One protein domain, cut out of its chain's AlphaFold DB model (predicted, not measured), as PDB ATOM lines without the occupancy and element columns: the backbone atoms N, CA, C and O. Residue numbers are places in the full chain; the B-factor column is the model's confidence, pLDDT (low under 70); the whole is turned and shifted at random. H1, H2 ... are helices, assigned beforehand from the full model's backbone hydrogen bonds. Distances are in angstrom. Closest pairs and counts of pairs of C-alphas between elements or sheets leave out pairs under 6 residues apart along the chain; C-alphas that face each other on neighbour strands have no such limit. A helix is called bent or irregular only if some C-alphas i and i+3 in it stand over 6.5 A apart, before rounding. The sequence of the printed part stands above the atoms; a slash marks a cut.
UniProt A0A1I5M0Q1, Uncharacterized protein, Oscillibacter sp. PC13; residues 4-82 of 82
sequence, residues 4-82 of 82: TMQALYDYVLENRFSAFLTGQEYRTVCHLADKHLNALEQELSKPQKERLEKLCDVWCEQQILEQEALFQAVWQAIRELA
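AT A GLANCE: This is residues 4 to 82 of the 82 residues of an uncharacterized protein of Oscillibacter sp. PC13 (UniProt A0A1I5M0Q1). An open, three-sided frame of helices: the long helix H3 makes the longest axis, H2 folds back from its first end as the other arm of a narrow V, and the kinked H1 crosses the open side from the far end of H2 to the later part of H3. The space inside the frame is empty, and the three helices come near each other at few places. The printed part has 79 residues with three named helices, in the order H1, H2, H3, and no named strand; its class is all helix. It is only just loose, close to extended, with a radius of gyration of the C-alphas of 17.2 A, and its outline is only just elongated, spanning 55 by 27 by 19 A.

HOW THE PARTS SIT: H3, residues 46 to 81, is the longest helix by residues and touches no helix. H2, residues 24 to 43, is close to H3 but not clearly touching it; their closest C-alphas, those of Glu 41 and Lys 49, are 7.4 A apart. H2 and H3 run opposite ways at a shallow tilt of 22 degrees, with their centres 19.8 A apart. H1, residues 4 to 20, is close to H3 but not clearly touching it; their closest C-alphas, those of Tyr 9 and Phe 71, are 7.6 A apart. H1 and H3 run opposite ways at a steep tilt of 68 degrees, only just short of about perpendicular. H1 and H2 are apart. In H2 and H3 every O i to N i+4 pair is within hydrogen-bond range; in H1 it is 9 of 13.

IN THESE COORDINATES: H3 measures 52.6 A from C-alpha 46 at (-17.785, -47.502, -64.879) to C-alpha 81 at (-39.597, -20.614, -25.308). H2 measures 28.9 A from C-alpha 24 to C-alpha 43. H1 measures 22.5 A and begins with C-alpha 4 at (-21.267, -19.692, -31.117). H1 is irregular, with C-alphas 15 and 18 lying 7.3 A apart, and has a kink of 47 degrees near residue 14.

THE WHOLE: The two C-alphas farthest apart are those of Ser 45 and Ala 82, at 55.3 A, while the first and last printed C-alphas, those of Thr 4 and Ala 82, are 17.9 A apart. The printed part has no cut and ends at residue 82, the chain's last residue. The links from H1 to H2, with 3 residues, and from H2 to H3, with 2 residues, are tight. Residues 53 to 66, which belong to H3, stand free, among others. The mean pLDDT of the printed part is 90.7, and one residue, residue 82, is under 70.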
ATOM      1  N   THR A   4     -20.850 -18.882 -32.274       84.62
ATOM      2  CA  THR A   4     -21.267 -19.692 -31.117       84.62
ATOM      3  C   THR A   4     -22.088 -20.909 -31.539       84.62
ATOM      4  O   THR A   4     -21.970 -21.979 -30.951       84.62
ATOM      5  N   MET A   5     -22.930 -20.749 -32.559       83.12
ATOM      6  CA  MET A   5     -23.783 -21.818 -33.052       83.12
ATOM      7  C   MET A   5     -23.005 -22.871 -33.838       83.12
ATOM      8  O   MET A   5     -23.285 -24.055 -33.682       83.12
ATOM      9  N   GLN A   6     -22.018 -22.446 -34.628       85.00
ATOM     10  CA  GLN A   6     -21.075 -23.347 -35.285       85.00
ATOM     11  C   GLN A   6     -20.308 -24.177 -34.257       85.00
ATOM     12  O   GLN A   6     -20.338 -25.398 -34.322       85.00
ATOM     13  N   ALA A   7     -19.745 -23.533 -33.233       87.81
ATOM     14  CA  ALA A   7     -19.010 -24.234 -32.182       87.81
ATOM     15  C   ALA A   7     -19.873 -25.273 -31.436       87.81
ATOM     16  O   ALA A   7     -19.390 -26.348 -31.084       87.81
ATOM     17  N   LEU A   8     -21.156 -24.972 -31.200       87.06
ATOM     18  CA  LEU A   8     -22.096 -25.920 -30.592       87.06
ATOM     19  C   LEU A   8     -22.451 -27.077 -31.530       87.06
ATOM     20  O   LEU A   8     -22.536 -28.215 -31.067       87.06
ATOM     21  N   TYR A   9     -22.666 -26.793 -32.815       87.38
ATOM     22  CA  TYR A   9     -22.935 -27.808 -33.831       87.38
ATOM     23  C   TYR A   9     -21.767 -28.795 -33.936       87.38
ATOM     24  O   TYR A   9     -21.971 -29.997 -33.763       87.38
ATOM     25  N   ASP A  10     -20.544 -28.283 -34.088       87.31
ATOM     26  CA  ASP A  10     -19.324 -29.088 -34.191       87.31
ATOM     27  C   ASP A  10     -19.115 -29.932 -32.924       87.31
ATOM     28  O   ASP A  10     -18.918 -31.146 -32.994       87.31
ATOM     29  N   TYR A  11     -19.275 -29.328 -31.738       88.44
ATOM     30  CA  TYR A  11     -19.164 -30.046 -30.467       88.44
ATOM     31  C   TYR A  11     -20.166 -31.204 -30.355       88.44
ATOM     32  O   TYR A  11     -19.803 -32.302 -29.920       88.44
ATOM     33  N   VAL A  12     -21.432 -30.980 -30.725       87.94
ATOM     34  CA  VAL A  12     -22.471 -32.023 -30.698       87.94
ATOM     35  C   VAL A  12     -22.147 -33.127 -31.697       87.94
ATOM     36  O   VAL A  12     -22.262 -34.300 -31.335       87.94
ATOM     37  N   LEU A  13     -21.718 -32.772 -32.908       84.38
ATOM     38  CA  LEU A  13     -21.362 -33.724 -33.955       84.38
ATOM     39  C   LEU A  13     -20.226 -34.654 -33.505       84.38
ATOM     40  O   LEU A  13     -20.344 -35.874 -33.620       84.38
ATOM     41  N   GLU A  14     -19.177 -34.093 -32.906       85.81
ATOM     42  CA  GLU A  14     -17.997 -34.839 -32.458       85.81
ATOM     43  C   GLU A  14     -18.242 -35.677 -31.193       85.81
ATOM     44  O   GLU A  14     -17.702 -36.775 -31.062       85.81
ATOM     45  N   ASN A  15     -19.050 -35.183 -30.246       84.25
ATOM     46  CA  ASN A  15     -19.093 -35.745 -28.887       84.25
ATOM     47  C   ASN A  15     -20.400 -36.460 -28.526       84.25
ATOM     48  O   ASN A  15     -20.449 -37.197 -27.539       84.25
ATOM     49  N   ARG A  16     -21.495 -36.196 -29.245       81.56
ATOM     50  CA  ARG A  16     -22.845 -36.624 -28.831       81.56
ATOM     51  C   ARG A  16     -23.614 -37.311 -29.947       81.56
ATOM     52  O   ARG A  16     -24.323 -38.273 -29.669       81.56
ATOM     53  N   PHE A  17     -23.478 -36.843 -31.183       80.62
ATOM     54  CA  PHE A  17     -24.298 -37.275 -32.312       80.62
ATOM     55  C   PHE A  17     -24.182 -38.777 -32.586       80.62
ATOM     56  O   PHE A  17     -25.194 -39.471 -32.667       80.62
ATOM     57  N   SER A  18     -22.959 -39.309 -32.615       79.88
ATOM     58  CA  SER A  18     -22.706 -40.739 -32.834       79.88
ATOM     59  C   SER A  18     -23.364 -41.640 -31.783       79.88
ATOM     60  O   SER A  18     -23.820 -42.732 -32.115       79.88
ATOM     61  N   ALA A  19     -23.500 -41.176 -30.536       82.31
ATOM     62  CA  ALA A  19     -24.171 -41.932 -29.480       82.31
ATOM     63  C   ALA A  19     -25.674 -42.124 -29.761       82.31
ATOM     64  O   ALA A  19     -26.241 -43.152 -29.383       82.31
ATOM     65  N   PHE A  20     -26.308 -41.183 -30.470       82.38
ATOM     66  CA  PHE A  20     -27.707 -41.294 -30.897       82.38
ATOM     67  C   PHE A  20     -27.893 -42.227 -32.104       82.38
ATOM     68  O   PHE A  20     -28.990 -42.740 -32.317       82.38
ATOM     69  N   LEU A  21     -26.825 -42.528 -32.845       85.25
ATOM     70  CA  LEU A  21     -26.830 -43.433 -33.999       85.25
ATOM     71  C   LEU A  21     -26.464 -44.878 -33.619       85.25
ATOM     72  O   LEU A  21     -25.797 -45.598 -34.354       85.25
ATOM     73  N   THR A  22     -26.893 -45.333 -32.444       81.00
ATOM     74  CA  THR A  22     -26.589 -46.683 -31.931       81.00
ATOM     75  C   THR A  22     -27.807 -47.612 -31.910       81.00
ATOM     76  O   THR A  22     -27.712 -48.763 -31.476       81.00
ATOM     77  N   GLY A  23     -28.958 -47.144 -32.397       87.75
ATOM     78  CA  GLY A  23     -30.200 -47.910 -32.441       87.75
ATOM     79  C   GLY A  23     -30.159 -49.095 -33.411       87.75
ATOM     80  O   GLY A  23     -29.421 -49.106 -34.399       87.75
ATOM     81  N   GLN A  24     -30.994 -50.103 -33.148       90.38
ATOM     82  CA  GLN A  24     -31.149 -51.251 -34.048       90.38
ATOM     83  C   GLN A  24     -31.691 -50.836 -35.422       90.38
ATOM     84  O   GLN A  24     -31.294 -51.405 -36.437       90.38
ATOM     85  N   GLU A  25     -32.562 -49.830 -35.454       89.62
ATOM     86  CA  GLU A  25     -33.114 -49.260 -36.683       89.62
ATOM     87  C   GLU A  25     -32.010 -48.669 -37.562       89.62
ATOM     88  O   GLU A  25     -31.886 -49.054 -38.722       89.62
ATOM     89  N   TYR A  26     -31.138 -47.839 -36.980       90.31
ATOM     90  CA  TYR A  26     -29.993 -47.263 -37.686       90.31
ATOM     91  C   TYR A  26     -29.083 -48.351 -38.267       90.31
ATOM     92  O   TYR A  26     -28.813 -48.354 -39.465       90.31
ATOM     93  N   ARG A  27     -28.699 -49.353 -37.459       90.50
ATOM     94  CA  ARG A  27     -27.886 -50.485 -37.940       90.50
ATOM     95  C   ARG A  27     -28.546 -51.253 -39.083       90.50
ATOM     96  O   ARG A  27     -27.860 -51.685 -40.005       90.50
ATOM     97  N   THR A  28     -29.862 -51.442 -39.016       94.50
ATOM     98  CA  THR A  28     -30.621 -52.147 -40.058       94.50
ATOM     99  C   THR A  28     -30.591 -51.365 -41.366       94.50
ATOM    100  O   THR A  28     -30.349 -51.948 -42.419       94.50
ATOM    101  N   VAL A  29     -30.779 -50.044 -41.300       94.12
ATOM    102  CA  VAL A  29     -30.686 -49.168 -42.473       94.12
ATOM    103  C   VAL A  29     -29.272 -49.178 -43.055       94.12
ATOM    104  O   VAL A  29     -29.143 -49.364 -44.261       94.12
ATOM    105  N   CYS A  30     -28.224 -49.077 -42.229       93.00
ATOM    106  CA  CYS A  30     -26.835 -49.185 -42.694       93.00
ATOM    107  C   CYS A  30     -26.584 -50.508 -43.423       93.00
ATOM    108  O   CYS A  30     -26.083 -50.516 -44.541       93.00
ATOM    109  N   HIS A  31     -27.023 -51.627 -42.841       94.31
ATOM    110  CA  HIS A  31     -26.857 -52.936 -43.463       94.31
ATOM    111  C   HIS A  31     -27.575 -53.047 -44.819       94.31
ATOM    112  O   HIS A  31     -27.046 -53.636 -45.763       94.31
ATOM    113  N   LEU A  32     -28.784 -52.489 -44.933       96.50
ATOM    114  CA  LEU A  32     -29.513 -52.452 -46.201       96.50
ATOM    115  C   LEU A  32     -28.805 -51.569 -47.233       96.50
ATOM    116  O   LEU A  32     -28.691 -51.978 -48.388       96.50
ATOM    117  N   ALA A  33     -28.303 -50.404 -46.822       93.12
ATOM    118  CA  ALA A  33     -27.530 -49.519 -47.687       93.12
ATOM    119  C   ALA A  33     -26.287 -50.234 -48.238       93.12
ATOM    120  O   ALA A  33     -26.109 -50.275 -49.454       93.12
ATOM    121  N   ASP A  34     -25.510 -50.903 -47.379       94.12
ATOM    122  CA  ASP A  34     -24.329 -51.677 -47.782       94.12
ATOM    123  C   ASP A  34     -24.691 -52.794 -48.768       94.12
ATOM    124  O   ASP A  34     -24.020 -53.004 -49.780       94.12
ATOM    125  N   LYS A  35     -25.785 -53.518 -48.505       96.38
ATOM    126  CA  LYS A  35     -26.268 -54.576 -49.399       96.38
ATOM    127  C   LYS A  35     -26.595 -54.033 -50.791       96.38
ATOM    128  O   LYS A  35     -26.238 -54.664 -51.785       96.38
ATOM    129  N   HIS A  36     -27.280 -52.894 -50.870       94.38
ATOM    130  CA  HIS A  36     -27.638 -52.278 -52.145       94.38
ATOM    131  C   HIS A  36     -26.429 -51.679 -52.862       94.38
ATOM    132  O   HIS A  36     -26.317 -51.845 -54.076       94.38
ATOM    133  N   LEU A  37     -25.498 -51.062 -52.133       91.12
ATOM    134  CA  LEU A  37     -24.256 -50.542 -52.698       91.12
ATOM    135  C   LEU A  37     -23.437 -51.663 -53.348       91.12
ATOM    136  O   LEU A  37     -23.079 -51.555 -54.517       91.12
ATOM    137  N   ASN A  38     -23.247 -52.780 -52.642       91.56
ATOM    138  CA  ASN A  38     -22.536 -53.949 -53.168       91.56
ATOM    139  C   ASN A  38     -23.184 -54.512 -54.446       91.56
ATOM    140  O   ASN A  38     -22.482 -54.941 -55.360       91.56
ATOM    141  N   ALA A  39     -24.519 -54.520 -54.528       94.31
ATOM    142  CA  ALA A  39     -25.220 -54.951 -55.738       94.31
ATOM    143  C   ALA A  39     -24.971 -53.981 -56.908       94.31
ATOM    144  O   ALA A  39     -24.599 -54.402 -58.004       94.31
ATOM    145  N   LEU A  40     -25.085 -52.673 -56.660       92.75
ATOM    146  CA  LEU A  40     -24.834 -51.635 -57.663       92.75
ATOM    147  C   LEU A  40     -23.385 -51.657 -58.167       92.75
ATOM    148  O   LEU A  40     -23.140 -51.444 -59.355       92.75
ATOM    149  N   GLU A  41     -22.417 -51.975 -57.308       89.25
ATOM    150  CA  GLU A  41     -21.022 -52.150 -57.716       89.25
ATOM    151  C   GLU A  41     -20.826 -53.294 -58.719       89.25
ATOM    152  O   GLU A  41     -19.915 -53.226 -59.548       89.25
ATOM    153  N   GLN A  42     -21.657 -54.334 -58.682       92.00
ATOM    154  CA  GLN A  42     -21.566 -55.454 -59.620       92.00
ATOM    155  C   GLN A  42     -22.340 -55.198 -60.918       92.00
ATOM    156  O   GLN A  42     -21.925 -55.665 -61.977       92.00
ATOM    157  N   GLU A  43     -23.438 -54.449 -60.848       94.88
ATOM    158  CA  GLU A  43     -24.365 -54.254 -61.969       94.88
ATOM    159  C   GLU A  43     -24.019 -53.049 -62.854       94.88
ATOM    160  O   GLU A  43     -24.296 -53.057 -64.056       94.88
ATOM    161  N   LEU A  44     -23.415 -52.002 -62.286       95.31
ATOM    162  CA  LEU A  44     -23.167 -50.758 -63.007       95.31
ATOM    163  C   LEU A  44     -21.856 -50.780 -63.798       95.31
ATOM    164  O   LEU A  44     -20.797 -51.196 -63.325       95.31
ATOM    165  N   SER A  45     -21.901 -50.210 -65.000       96.12
ATOM    166  CA  SER A  45     -20.698 -49.870 -65.762       96.12
ATOM    167  C   SER A  45     -19.929 -48.712 -65.114       96.12
ATOM    168  O   SER A  45     -20.492 -47.905 -64.375       96.12
ATOM    169  N   LYS A  46     -18.637 -48.569 -65.438       94.25
ATOM    170  CA  LYS A  46     -17.785 -47.502 -64.879       94.25
ATOM    171  C   LYS A  46     -18.386 -46.084 -65.020       94.25
ATOM    172  O   LYS A  46     -18.454 -45.397 -64.008       94.25
ATOM    173  N   PRO A  47     -18.907 -45.652 -66.188       96.19
ATOM    174  CA  PRO A  47     -19.515 -44.321 -66.302       96.19
ATOM    175  C   PRO A  47     -20.795 -44.146 -65.466       96.19
ATOM    176  O   PRO A  47     -21.127 -43.032 -65.062       96.19
ATOM    177  N   GLN A  48     -21.540 -45.229 -65.221       96.12
ATOM    178  CA  GLN A  48     -22.723 -45.198 -64.358       96.12
ATOM    179  C   GLN A  48     -22.328 -45.081 -62.884       96.12
ATOM    180  O   GLN A  48     -22.966 -44.317 -62.167       96.12
ATOM    181  N   LYS A  49     -21.254 -45.760 -62.460       94.12
ATOM    182  CA  LYS A  49     -20.683 -45.613 -61.111       94.12
ATOM    183  C   LYS A  49     -20.229 -44.181 -60.848       94.12
ATOM    184  O   LYS A  49     -20.693 -43.580 -59.893       94.12
ATOM    185  N   GLU A  50     -19.459 -43.591 -61.762       95.25
ATOM    186  CA  GLU A  50     -19.005 -42.193 -61.643       95.25
ATOM    187  C   GLU A  50     -20.175 -41.196 -61.548       95.25
ATOM    188  O   GLU A  50     -20.084 -40.160 -60.892       95.25
ATOM    189  N   ARG A  51     -21.297 -41.475 -62.226       95.81
ATOM    190  CA  ARG A  51     -22.505 -40.644 -62.131       95.81
ATOM    191  C   ARG A  51     -23.239 -40.848 -60.806       95.81
ATOM    192  O   ARG A  51     -23.759 -39.874 -60.270       95.81
ATOM    193  N   LEU A  52     -23.305 -42.084 -60.318       93.75
ATOM    194  CA  LEU A  52     -23.910 -42.407 -59.030       93.75
ATOM    195  C   LEU A  52     -23.120 -41.772 -57.882       93.75
ATOM    196  O   LEU A  52     -23.733 -41.144 -57.032       93.75
ATOM    197  N   GLU A  53     -21.790 -41.856 -57.904       93.88
ATOM    198  CA  GLU A  53     -20.904 -41.200 -56.931       93.88
ATOM    199  C   GLU A  53     -21.195 -39.699 -56.846       93.88
ATOM    200  O   GLU A  53     -21.544 -39.204 -55.782       93.88
ATOM    201  N   LYS A  54     -21.209 -38.996 -57.986       96.38
ATOM    202  CA  LYS A  54     -21.542 -37.561 -58.022       96.38
ATOM    203  C   LYS A  54     -22.931 -37.243 -57.474       96.38
ATOM    204  O   LYS A  54     -23.128 -36.186 -56.886       96.38
ATOM    205  N   LEU A  55     -23.911 -38.113 -57.713       95.19
ATOM    206  CA  LEU A  55     -25.254 -37.927 -57.171       95.19
ATOM    207  C   LEU A  55     -25.265 -38.112 -55.648       95.19
ATOM    208  O   LEU A  55     -25.885 -37.314 -54.953       95.19
ATOM    209  N   CYS A  56     -24.559 -39.125 -55.142       92.69
ATOM    210  CA  CYS A  56     -24.389 -39.353 -53.710       92.69
ATOM    211  C   CYS A  56     -23.676 -38.179 -53.031       92.69
ATOM    212  O   CYS A  56     -24.111 -37.772 -51.958       92.69
ATOM    213  N   ASP A  57     -22.649 -37.602 -53.663       95.75
ATOM    214  CA  ASP A  57     -21.955 -36.414 -53.151       95.75
ATOM    215  C   ASP A  57     -22.926 -35.235 -53.001       95.75
ATOM    216  O   ASP A  57     -23.033 -34.647 -51.926       95.75
ATOM    217  N   VAL A  58     -23.720 -34.950 -54.043       97.50
ATOM    218  CA  VAL A  58     -24.732 -33.877 -54.015       97.50
ATOM    219  C   VAL A  58     -25.797 -34.129 -52.944       97.50
ATOM    220  O   VAL A  58     -26.198 -33.202 -52.244       97.50
ATOM    221  N   TRP A  59     -26.265 -35.370 -52.787       95.56
ATOM    222  CA  TRP A  59     -27.223 -35.707 -51.730       95.56
ATOM    223  C   TRP A  59     -26.626 -35.602 -50.331       95.56
ATOM    224  O   TRP A  59     -27.322 -35.163 -49.418       95.56
ATOM    225  N   CYS A  60     -25.355 -35.960 -50.157       93.81
ATOM    226  CA  CYS A  60     -24.645 -35.792 -48.895       93.81
ATOM    227  C   CYS A  60     -24.548 -34.306 -48.525       93.81
ATOM    228  O   CYS A  60     -24.939 -33.919 -47.425       93.81
ATOM    229  N   GLU A  61     -24.127 -33.457 -49.467       95.19
ATOM    230  CA  GLU A  61     -24.089 -32.001 -49.283       95.19
ATOM    231  C   GLU A  61     -25.475 -31.434 -48.945       95.19
ATOM    232  O   GLU A  61     -25.615 -30.659 -47.998       95.19
ATOM    233  N   GLN A  62     -26.516 -31.856 -49.668       96.56
ATOM    234  CA  GLN A  62     -27.890 -31.444 -49.385       96.56
ATOM    235  C   GLN A  62     -28.317 -31.842 -47.964       96.56
ATOM    236  O   GLN A  62     -28.857 -31.013 -47.232       96.56
ATOM    237  N   GLN A  63     -28.054 -33.085 -47.552       93.31
ATOM    238  CA  GLN A  63     -28.420 -33.581 -46.227       93.31
ATOM    239  C   GLN A  63     -27.688 -32.830 -45.107       93.31
ATOM    240  O   GLN A  63     -28.291 -32.553 -44.070       93.31
ATOM    241  N   ILE A  64     -26.418 -32.466 -45.310       89.88
ATOM    242  CA  ILE A  64     -25.655 -31.640 -44.362       89.88
ATOM    243  C   ILE A  64     -26.336 -30.278 -44.183       89.88
ATOM    244  O   ILE A  64     -26.617 -29.877 -43.055       89.88
ATOM    245  N   LEU A  65     -26.688 -29.602 -45.281       91.12
ATOM    246  CA  LEU A  65     -27.374 -28.306 -45.230       91.12
ATOM    247  C   LEU A  65     -28.746 -28.399 -44.543       91.12
ATOM    248  O   LEU A  65     -29.126 -27.511 -43.776       91.12
ATOM    249  N   GLU A  66     -29.494 -29.476 -44.783       93.56
ATOM    250  CA  GLU A  66     -30.780 -29.730 -44.125       93.56
ATOM    251  C   GLU A  66     -30.620 -29.964 -42.613       93.56
ATOM    252  O   GLU A  66     -31.406 -29.439 -41.820       93.56
ATOM    253  N   GLN A  67     -29.588 -30.702 -42.192       89.75
ATOM    254  CA  GLN A  67     -29.275 -30.918 -40.775       89.75
ATOM    255  C   GLN A  67     -28.864 -29.620 -40.076       89.75
ATOM    256  O   GLN A  67     -29.350 -29.337 -38.976       89.75
ATOM    257  N   GLU A  68     -28.034 -28.798 -40.718       90.25
ATOM    258  CA  GLU A  68     -27.674 -27.468 -40.220       90.25
ATOM    259  C   GLU A  68     -28.906 -26.565 -40.075       90.25
ATOM    260  O   GLU A  68     -29.053 -25.865 -39.068       90.25
ATOM    261  N   ALA A  69     -29.814 -26.585 -41.055       92.06
ATOM    262  CA  ALA A  69     -31.059 -25.824 -41.010       92.06
ATOM    263  C   ALA A  69     -31.985 -26.302 -39.880       92.06
ATOM    264  O   ALA A  69     -32.560 -25.479 -39.164       92.06
ATOM    265  N   LEU A  70     -32.098 -27.616 -39.666       92.81
ATOM    266  CA  LEU A  70     -32.879 -28.183 -38.565       92.81
ATOM    267  C   LEU A  70     -32.294 -27.792 -37.204       92.81
ATOM    268  O   LEU A  70     -33.035 -27.377 -36.313       92.81
ATOM    269  N   PHE A  71     -30.971 -27.876 -37.043       90.94
ATOM    270  CA  PHE A  71     -30.296 -27.450 -35.817       90.94
ATOM    271  C   PHE A  71     -30.543 -25.958 -35.536       90.94
ATOM    272  O   PHE A  71     -30.834 -25.576 -34.400       90.94
ATOM    273  N   GLN A  72     -30.520 -25.124 -36.583       90.62
ATOM    274  CA  GLN A  72     -30.905 -23.710 -36.527       90.62
ATOM    275  C   GLN A  72     -32.340 -23.489 -36.071       90.62
ATOM    276  O   GLN A  72     -32.568 -22.719 -35.134       90.62
ATOM    277  N   ALA A  73     -33.292 -24.196 -36.672       93.06
ATOM    278  CA  ALA A  73     -34.698 -24.096 -36.307       93.06
ATOM    279  C   ALA A  73     -34.947 -24.504 -34.846       93.06
ATOM    280  O   ALA A  73     -35.647 -23.800 -34.120       93.06
ATOM    281  N   VAL A  74     -34.335 -25.601 -34.382       91.88
ATOM    282  CA  VAL A  74     -34.483 -26.080 -32.997       91.88
ATOM    283  C   VAL A  74     -33.890 -25.088 -31.997       91.88
ATOM    284  O   VAL A  74     -34.528 -24.774 -30.996       91.88
ATOM    285  N   TRP A  75     -32.697 -24.550 -32.262       89.00
ATOM    286  CA  TRP A  75     -32.077 -23.545 -31.395       89.00
ATOM    287  C   TRP A  75     -32.914 -22.269 -31.285       89.00
ATOM    288  O   TRP A  75     -33.106 -21.745 -30.188       89.00
ATOM    289  N   GLN A  76     -33.427 -21.779 -32.415       90.56
ATOM    290  CA  GLN A  76     -34.319 -20.624 -32.458       90.56
ATOM    291  C   GLN A  76     -35.576 -20.885 -31.615       90.56
ATOM    292  O   GLN A  76     -35.889 -20.087 -30.735       90.56
ATOM    293  N   ALA A  77     -36.231 -22.033 -31.815       93.19
ATOM    294  CA  ALA A  77     -37.426 -22.413 -31.065       93.19
ATOM    295  C   ALA A  77     -37.166 -22.488 -29.551       93.19
ATOM    296  O   ALA A  77     -37.971 -22.004 -28.761       93.19
ATOM    297  N   ILE A  78     -36.020 -23.035 -29.124       92.25
ATOM    298  CA  ILE A  78     -35.634 -23.066 -27.703       92.25
ATOM    299  C   ILE A  78     -35.497 -21.647 -27.138       92.25
ATOM    300  O   ILE A  78     -35.944 -21.391 -26.024       92.25
ATOM    301  N   ARG A  79     -34.899 -20.719 -27.895       88.56
ATOM    302  CA  ARG A  79     -34.730 -19.321 -27.464       88.56
ATOM    303  C   ARG A  79     -36.036 -18.536 -27.394       88.56
ATOM    304  O   ARG A  79     -36.094 -17.574 -26.644       88.56
ATOM    305  N   GLU A  80     -37.039 -18.906 -28.182       92.62
ATOM    306  CA  GLU A  80     -38.373 -18.293 -28.148       92.62
ATOM    307  C   GLU A  80     -39.220 -18.795 -26.966       92.62
ATOM    308  O   GLU A  80     -40.145 -18.110 -26.538       92.62
ATOM    309  N   LEU A  81     -38.906 -19.984 -26.439       89.88
ATOM    310  CA  LEU A  81     -39.597 -20.614 -25.308       89.88
ATOM    311  C   LEU A  81     -38.986 -20.286 -23.932       89.88
ATOM    312  O   LEU A  81     -39.588 -20.641 -22.917       89.88
ATOM    313  N   ALA A  82     -37.802 -19.672 -23.896       66.44
ATOM    314  CA  ALA A  82     -37.061 -19.310 -22.683       66.44
ATOM    315  C   ALA A  82     -37.279 -17.839 -22.303       66.44
ATOM    316  O   ALA A  82     -37.396 -17.571 -21.086       66.44
TER     317      ALA A  82